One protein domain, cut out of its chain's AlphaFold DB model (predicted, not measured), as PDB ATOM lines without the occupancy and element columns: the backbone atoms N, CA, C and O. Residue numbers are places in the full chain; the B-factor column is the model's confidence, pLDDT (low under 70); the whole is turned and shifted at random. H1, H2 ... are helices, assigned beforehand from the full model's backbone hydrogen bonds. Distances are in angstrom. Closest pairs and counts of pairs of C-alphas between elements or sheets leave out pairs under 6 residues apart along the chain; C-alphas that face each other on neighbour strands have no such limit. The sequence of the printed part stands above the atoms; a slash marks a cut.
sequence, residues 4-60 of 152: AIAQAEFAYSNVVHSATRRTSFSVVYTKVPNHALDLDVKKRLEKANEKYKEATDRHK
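This is residues 4 to 60 of the 152 residues of an uncharacterized protein of Hevea brasiliensis (UniProt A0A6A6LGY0). A loose, flat frame of three helices: H1 and the long H3 lie at opposite ends, well separated, with the short H2 and two loops between them. Residues 4 to 9 of H1 stick out at one end and residues 50 to 60, mostly H3, at the other. The printed part has 57 residues, ordered H1, H2, H3, with no named strand; its class is all helix. It is loose, with a radius of gyration of the C-alphas of 14.6 A and spans of 45 by 31 by 12 A.

H1, residues 4 to 14, begins at C-alpha 4 (14.792, 33.971, -10.588) and is 15.3 A long. H2 is residues 24 to 28, 6.5 A long. H3, residues 36 to 59, is 36.1 A long and ends at C-alpha 59 (57.518, 27.536, -13.113).

H1 and H2 touch; their closest C-alphas, Ser 13 and Ser 24, are 5.0 A apart. H3 is apart from both. Every O i to N i+4 pair is within hydrogen-bond range in H1 and H2, and 18 of 20 in H3.

The C-alphas farthest apart, Ala 4 and Arg 58, are 44.6 A apart. The printed part has no cut, and both links are short. Mean pLDDT of the printed part is 76.4; residues 25 to 26 and 29 to 39 are under 70.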
ATOM      1  N   ALA A   4      13.746  34.312  -9.633       84.81
ATOM      2  CA  ALA A   4      14.792  33.971 -10.588       84.81
ATOM      3  C   ALA A   4      16.203  34.363 -10.114       84.81
ATOM      4  O   ALA A   4      17.147  33.601 -10.326       84.81
ATOM      5  N   ILE A   5      16.354  35.510  -9.439       87.19
ATOM      6  CA  ILE A   5      17.655  35.956  -8.915       87.19
ATOM      7  C   ILE A   5      18.102  35.015  -7.796       87.19
ATOM      8  O   ILE A   5      19.214  34.499  -7.843       87.19
ATOM      9  N   ALA A   6      17.205  34.701  -6.857       86.38
ATOM     10  CA  ALA A   6      17.502  33.776  -5.765       86.38
ATOM     11  C   ALA A   6      17.911  32.381  -6.276       86.38
ATOM     12  O   ALA A   6      18.849  31.773  -5.759       86.38
ATOM     13  N   GLN A   7      17.253  31.874  -7.324       84.00
ATOM     14  CA  GLN A   7      17.594  30.575  -7.903       84.00
ATOM     15  C   GLN A   7      18.922  30.596  -8.676       84.00
ATOM     16  O   GLN A   7      19.687  29.632  -8.600       84.00
ATOM     17  N   ALA A   8      19.232  31.696  -9.368       86.19
ATOM     18  CA  ALA A   8      20.517  31.884 -10.037       86.19
ATOM     19  C   ALA A   8      21.674  32.007  -9.033       86.19
ATOM     20  O   ALA A   8      22.704  31.353  -9.200       86.19
ATOM     21  N   GLU A   9      21.491  32.778  -7.961       82.06
ATOM     22  CA  GLU A   9      22.467  32.918  -6.876       82.06
ATOM     23  C   GLU A   9      22.707  31.589  -6.153       82.06
ATOM     24  O   GLU A   9      23.856  31.235  -5.869       82.06
ATOM     25  N   PHE A  10      21.646  30.813  -5.906       83.38
ATOM     26  CA  PHE A  10      21.750  29.479  -5.322       83.38
ATOM     27  C   PHE A  10      22.496  28.507  -6.245       83.38
ATOM     28  O   PHE A  10      23.396  27.799  -5.791       83.38
ATOM     29  N   ALA A  11      22.169  28.486  -7.541       83.56
ATOM     30  CA  ALA A  11      22.864  27.653  -8.519       83.56
ATOM     31  C   ALA A  11      24.350  28.033  -8.613       83.56
ATOM     32  O   ALA A  11      25.212  27.164  -8.503       83.56
ATOM     33  N   TYR A  12      24.659  29.327  -8.722       84.06
ATOM     34  CA  TYR A  12      26.031  29.835  -8.754       84.06
ATOM     35  C   TYR A  12      26.814  29.454  -7.490       84.06
ATOM     36  O   TYR A  12      27.930  28.943  -7.576       84.06
ATOM     37  N   SER A  13      26.207  29.615  -6.312       80.94
ATOM     38  CA  SER A  13      26.851  29.313  -5.026       80.94
ATOM     39  C   SER A  13      27.099  27.816  -4.794       80.94
ATOM     40  O   SER A  13      27.951  27.469  -3.968       80.94
ATOM     41  N   ASN A  14      26.400  26.946  -5.532       76.31
ATOM     42  CA  ASN A  14      26.482  25.484  -5.449       76.31
ATOM     43  C   ASN A  14      27.257  24.821  -6.598       76.31
ATOM     44  O   ASN A  14      27.495  23.613  -6.552       76.31
ATOM     45  N   VAL A  15      27.686  25.571  -7.613       81.62
ATOM     46  CA  VAL A  15      28.522  25.035  -8.692       81.62
ATOM     47  C   VAL A  15      29.957  24.847  -8.208       81.62
ATOM     48  O   VAL A  15      30.546  25.694  -7.536       81.62
ATOM     49  N   VAL A  16      30.544  23.709  -8.571       80.38
ATOM     50  CA  VAL A  16      31.947  23.400  -8.305       80.38
ATOM     51  C   VAL A  16      32.823  24.139  -9.317       80.38
ATOM     52  O   VAL A  16      32.834  23.800 -10.499       80.38
ATOM     53  N   HIS A  17      33.594  25.131  -8.866       77.06
ATOM     54  CA  HIS A  17      34.493  25.871  -9.754       77.06
ATOM     55  C   HIS A  17      35.780  25.091 -10.048       77.06
ATOM     56  O   HIS A  17      36.349  24.437  -9.175       77.06
ATOM     57  N   SER A  18      36.281  25.185 -11.282       72.25
ATOM     58  CA  SER A  18      37.453  24.425 -11.749       72.25
ATOM     59  C   SER A  18      38.740  24.743 -10.981       72.25
ATOM     60  O   SER A  18      39.540  23.840 -10.743       72.25
ATOM     61  N   ALA A  19      38.913  26.001 -10.566       73.00
ATOM     62  CA  ALA A  19      40.095  26.488  -9.857       73.00
ATOM     63  C   ALA A  19      40.218  25.940  -8.425       73.00
ATOM     64  O   ALA A  19      41.325  25.704  -7.954       73.00
ATOM     65  N   THR A  20      39.094  25.726  -7.735       70.56
ATOM     66  CA  THR A  20      39.063  25.322  -6.315       70.56
ATOM     67  C   THR A  20      38.480  23.930  -6.095       70.56
ATOM     68  O   THR A  20      38.569  23.398  -4.991       70.56
ATOM     69  N   ARG A  21      37.855  23.338  -7.126       75.56
ATOM     70  CA  ARG A  21      37.086  22.084  -7.063       75.56
ATOM     71  C   ARG A  21      36.076  22.065  -5.905       75.56
ATOM     72  O   ARG A  21      35.747  21.002  -5.384       75.56
ATOM     73  N   ARG A  22      35.565  23.237  -5.517       76.38
ATOM     74  CA  ARG A  22      34.622  23.443  -4.409       76.38
ATOM     75  C   ARG A  22      33.521  24.416  -4.798       76.38
ATOM     76  O   ARG A  22      33.700  25.214  -5.717       76.38
ATOM     77  N   THR A  23      32.401  24.342  -4.085       81.00
ATOM     78  CA  THR A  23      31.307  25.309  -4.210       81.00
ATOM     79  C   THR A  23      31.607  26.537  -3.358       81.00
ATOM     80  O   THR A  23      32.210  26.414  -2.287       81.00
ATOM     81  N   SER A  24      31.190  27.720  -3.800       75.06
ATOM     82  CA  SER A  24      31.413  28.967  -3.058       75.06
ATOM     83  C   SER A  24      30.797  28.915  -1.652       75.06
ATOM     84  O   SER A  24      31.438  29.326  -0.685       75.06
ATOM     85  N   PHE A  25      29.617  28.296  -1.505       69.31
ATOM     86  CA  PHE A  25      28.975  28.078  -0.203       69.31
ATOM     87  C   PHE A  25      29.844  27.221   0.738       69.31
ATOM     88  O   PHE A  25      30.041  27.573   1.901       69.31
ATOM     89  N   SER A  26      30.444  26.137   0.229       68.00
ATOM     90  CA  SER A  26      31.307  25.249   1.028       68.00
ATOM     91  C   SER A  26      32.597  25.910   1.521       68.00
ATOM     92  O   SER A  26      33.203  25.428   2.473       68.00
ATOM     93  N   VAL A  27      33.038  26.990   0.871       73.31
ATOM     94  CA  VAL A  27      34.241  27.742   1.254       73.31
ATOM     95  C   VAL A  27      33.915  28.772   2.339       73.31
ATOM     96  O   VAL A  27      34.683  28.916   3.287       73.31
ATOM     97  N   VAL A  28      32.771  29.454   2.225       70.94
ATOM     98  CA  VAL A  28      32.354  30.529   3.143       70.94
ATOM     99  C   VAL A  28      31.840  29.979   4.475       70.94
ATOM    100  O   VAL A  28      32.202  30.489   5.530       70.94
ATOM    101  N   TYR A  29      31.038  28.914   4.447       66.56
ATOM    102  CA  TYR A  29      30.383  28.364   5.639       66.56
ATOM    103  C   TYR A  29      31.120  27.169   6.232       66.56
ATOM    104  O   TYR A  29      30.479  26.245   6.730       66.56
ATOM    105  N   THR A  30      32.453  27.153   6.169       63.28
ATOM    106  CA  THR A  30      33.275  26.113   6.803       63.28
ATOM    107  C   THR A  30      33.036  26.108   8.321       63.28
ATOM    108  O   THR A  30      33.756  26.731   9.097       63.28
ATOM    109  N   LYS A  31      31.969  25.429   8.765       56.25
ATOM    110  CA  LYS A  31      31.734  25.092  10.168       56.25
ATOM    111  C   LYS A  31      32.969  24.348  10.664       56.25
ATOM    112  O   LYS A  31      33.545  23.544   9.935       56.25
ATOM    113  N   VAL A  32      33.371  24.624  11.901       52.34
ATOM    114  CA  VAL A  32      34.441  23.875  12.567       52.34
ATOM    115  C   VAL A  32      34.065  22.381  12.532       52.34
ATOM    116  O   VAL A  32      32.912  22.057  12.835       52.34
ATOM    117  N   PRO A  33      34.976  21.482  12.114       54.06
ATOM    118  CA  PRO A  33      34.656  20.079  11.877       54.06
ATOM    119  C   PRO A  33      34.216  19.395  13.174       54.06
ATOM    120  O   PRO A  33      35.041  19.112  14.038       54.06
ATOM    121  N   ASN A  34      32.924  19.085  13.293       59.38
ATOM    122  CA  ASN A  34      32.373  18.323  14.423       59.38
ATOM    123  C   ASN A  34      32.361  16.797  14.173       59.38
ATOM    124  O   ASN A  34      31.915  16.045  15.033       59.38
ATOM    125  N   HIS A  35      32.848  16.315  13.020       61.69
ATOM    126  CA  HIS A  35      32.892  14.885  12.686       61.69
ATOM    127  C   HIS A  35      34.166  14.480  11.929       61.69
ATOM    128  O   HIS A  35      34.719  15.245  11.140       61.69
ATOM    129  N   ALA A  36      34.591  13.227  12.126       59.91
ATOM    130  CA  ALA A  36      35.813  12.639  11.568       59.91
ATOM    131  C   ALA A  36      35.932  12.725  10.030       59.91
ATOM    132  O   ALA A  36      37.039  12.821   9.505       59.91
ATOM    133  N   LEU A  37      34.809  12.755   9.305       59.41
ATOM    134  CA  LEU A  37      34.783  12.873   7.840       59.41
ATOM    135  C   LEU A  37      35.297  14.233   7.333       59.41
ATOM    136  O   LEU A  37      35.852  14.320   6.238       59.41
ATOM    137  N   ASP A  38      35.152  15.292   8.129       60.56
ATOM    138  CA  ASP A  38      35.523  16.654   7.733       60.56
ATOM    139  C   ASP A  38      37.038  16.911   7.907       60.56
ATOM    140  O   ASP A  38      37.668  17.641   7.137       60.56
ATOM    141  N   LEU A  39      37.677  16.184   8.834       65.75
ATOM    142  CA  LEU A  39      39.140  16.120   8.962       65.75
ATOM    143  C   LEU A  39      39.797  15.536   7.705       65.75
ATOM    144  O   LEU A  39      40.809  16.061   7.238       65.75
ATOM    145  N   ASP A  40      39.219  14.485   7.124       73.06
ATOM    146  CA  ASP A  40      39.753  13.871   5.905       73.06
ATOM    147  C   ASP A  40      39.605  14.786   4.687       73.06
ATOM    148  O   ASP A  40      40.513  14.883   3.857       73.06
ATOM    149  N   VAL A  41      38.490  15.510   4.591       74.00
ATOM    150  CA  VAL A  41      38.267  16.503   3.536       74.00
ATOM    151  C   VAL A  41      39.255  17.669   3.654       74.00
ATOM    152  O   VAL A  41      39.809  18.098   2.635       74.00
ATOM    153  N   LYS A  42      39.538  18.147   4.873       74.62
ATOM    154  CA  LYS A  42      40.550  19.182   5.131       74.62
ATOM    155  C   LYS A  42      41.962  18.718   4.751       74.62
ATOM    156  O   LYS A  42      42.645  19.418   4.009       74.62
ATOM    157  N   LYS A  43      42.362  17.503   5.142       80.31
ATOM    158  CA  LYS A  43      43.667  16.927   4.765       80.31
ATOM    159  C   LYS A  43      43.826  16.787   3.249       80.31
ATOM    160  O   LYS A  43      44.882  17.080   2.693       80.31
ATOM    161  N   ARG A  44      42.773  16.341   2.549       80.81
ATOM    162  CA  ARG A  44      42.781  16.227   1.077       80.81
ATOM    163  C   ARG A  44      42.955  17.588   0.405       80.81
ATOM    164  O   ARG A  44      43.650  17.676  -0.604       80.81
ATOM    165  N   LEU A  45      42.346  18.626   0.971       80.88
ATOM    166  CA  LEU A  45      42.512  20.002   0.524       80.88
ATOM    167  C   LEU A  45      43.932  20.518   0.696       80.88
ATOM    168  O   LEU A  45      44.485  21.080  -0.241       80.88
ATOM    169  N   GLU A  46      44.496  20.354   1.891       84.50
ATOM    170  CA  GLU A  46      45.846  20.818   2.211       84.50
ATOM    171  C   GLU A  46      46.845  20.175   1.249       84.50
ATOM    172  O   GLU A  46      47.573  20.880   0.554       84.50
ATOM    173  N   LYS A  47      46.735  18.856   1.052       87.44
ATOM    174  CA  LYS A  47      47.540  18.111   0.077       87.44
ATOM    175  C   LYS A  47      47.346  18.591  -1.364       87.44
ATOM    176  O   LYS A  47      48.280  18.566  -2.161       87.44
ATOM    177  N   ALA A  48      46.130  18.983  -1.746       79.44
ATOM    178  CA  ALA A  48      45.883  19.542  -3.072       79.44
ATOM    179  C   ALA A  48      46.533  20.927  -3.215       79.44
ATOM    180  O   ALA A  48      47.226  21.165  -4.201       79.44
ATOM    181  N   ASN A  49      46.372  21.806  -2.222       85.38
ATOM    182  CA  ASN A  49      46.977  23.139  -2.197       85.38
ATOM    183  C   ASN A  49      48.508  23.075  -2.253       85.38
ATOM    184  O   ASN A  49      49.119  23.839  -2.996       85.38
ATOM    185  N   GLU A  50      49.122  22.141  -1.527       89.94
ATOM    186  CA  GLU A  50      50.564  21.880  -1.575       89.94
ATOM    187  C   GLU A  50      51.016  21.487  -2.984       89.94
ATOM    188  O   GLU A  50      51.911  22.120  -3.540       89.94
ATOM    189  N   LYS A  51      50.329  20.529  -3.623       90.25
ATOM    190  CA  LYS A  51      50.620  20.137  -5.014       90.25
ATOM    191  C   LYS A  51      50.513  21.310  -5.986       90.25
ATOM    192  O   LYS A  51      51.343  21.439  -6.888       90.25
ATOM    193  N   TYR A  52      49.491  22.154  -5.831       82.19
ATOM    194  CA  TYR A  52      49.336  23.352  -6.656       82.19
ATOM    195  C   TYR A  52      50.485  24.334  -6.431       82.19
ATOM    196  O   TYR A  52      51.070  24.809  -7.402       82.19
ATOM    197  N   LYS A  53      50.855  24.579  -5.170       85.69
ATOM    198  CA  LYS A  53      51.985  25.436  -4.808       85.69
ATOM    199  C   LYS A  53      53.289  24.930  -5.426       85.69
ATOM    200  O   LYS A  53      53.960  25.693  -6.109       85.69
ATOM    201  N   GLU A  54      53.601  23.643  -5.292       88.44
ATOM    202  CA  GLU A  54      54.792  23.023  -5.890       88.44
ATOM    203  C   GLU A  54      54.810  23.125  -7.421       88.44
ATOM    204  O   GLU A  54      55.852  23.359  -8.035       88.44
ATOM    205  N   ALA A  55      53.661  22.932  -8.074       88.00
ATOM    206  CA  ALA A  55      53.552  23.084  -9.521       88.00
ATOM    207  C   ALA A  55      53.778  24.540  -9.958       88.00
ATOM    208  O   ALA A  55      54.472  24.775 -10.946       88.00
ATOM    209  N   THR A  56      53.234  25.516  -9.228       82.81
ATOM    210  CA  THR A  56      53.444  26.941  -9.512       82.81
ATOM    211  C   THR A  56      54.886  27.367  -9.245       82.81
ATOM    212  O   THR A  56      55.491  28.010 -10.103       82.81
ATOM    213  N   ASP A  57      55.458  26.977  -8.107       84.94
ATOM    214  CA  ASP A  57      56.816  27.349  -7.713       84.94
ATOM    215  C   ASP A  57      57.859  26.796  -8.697       84.94
ATOM    216  O   ASP A  57      58.796  27.511  -9.047       84.94
ATOM    217  N   ARG A  58      57.641  25.598  -9.268       86.31
ATOM    218  CA  ARG A  58      58.490  25.043 -10.343       86.31
ATOM    219  C   ARG A  58      58.597  25.935 -11.582       86.31
ATOM    220  O   ARG A  58      59.641  25.957 -12.226       86.31
ATOM    221  N   HIS A  59      57.538  26.661 -11.934       77.94
ATOM    222  CA  HIS A  59      57.518  27.536 -13.113       77.94
ATOM    223  C   HIS A  59      57.899  28.985 -12.782       77.94
ATOM    224  O   HIS A  59      58.018  29.828 -13.679       77.94
ATOM    225  N   LYS A  60      58.080  29.306 -11.499       76.81
ATOM    226  CA  LYS A  60      58.352  30.660 -11.041       76.81
ATOM    227  C   LYS A  60      59.829  30.982 -11.248       76.81
ATOM    228  O   LYS A  60      60.709  30.400 -10.625       76.81
TER     229      LYS A  60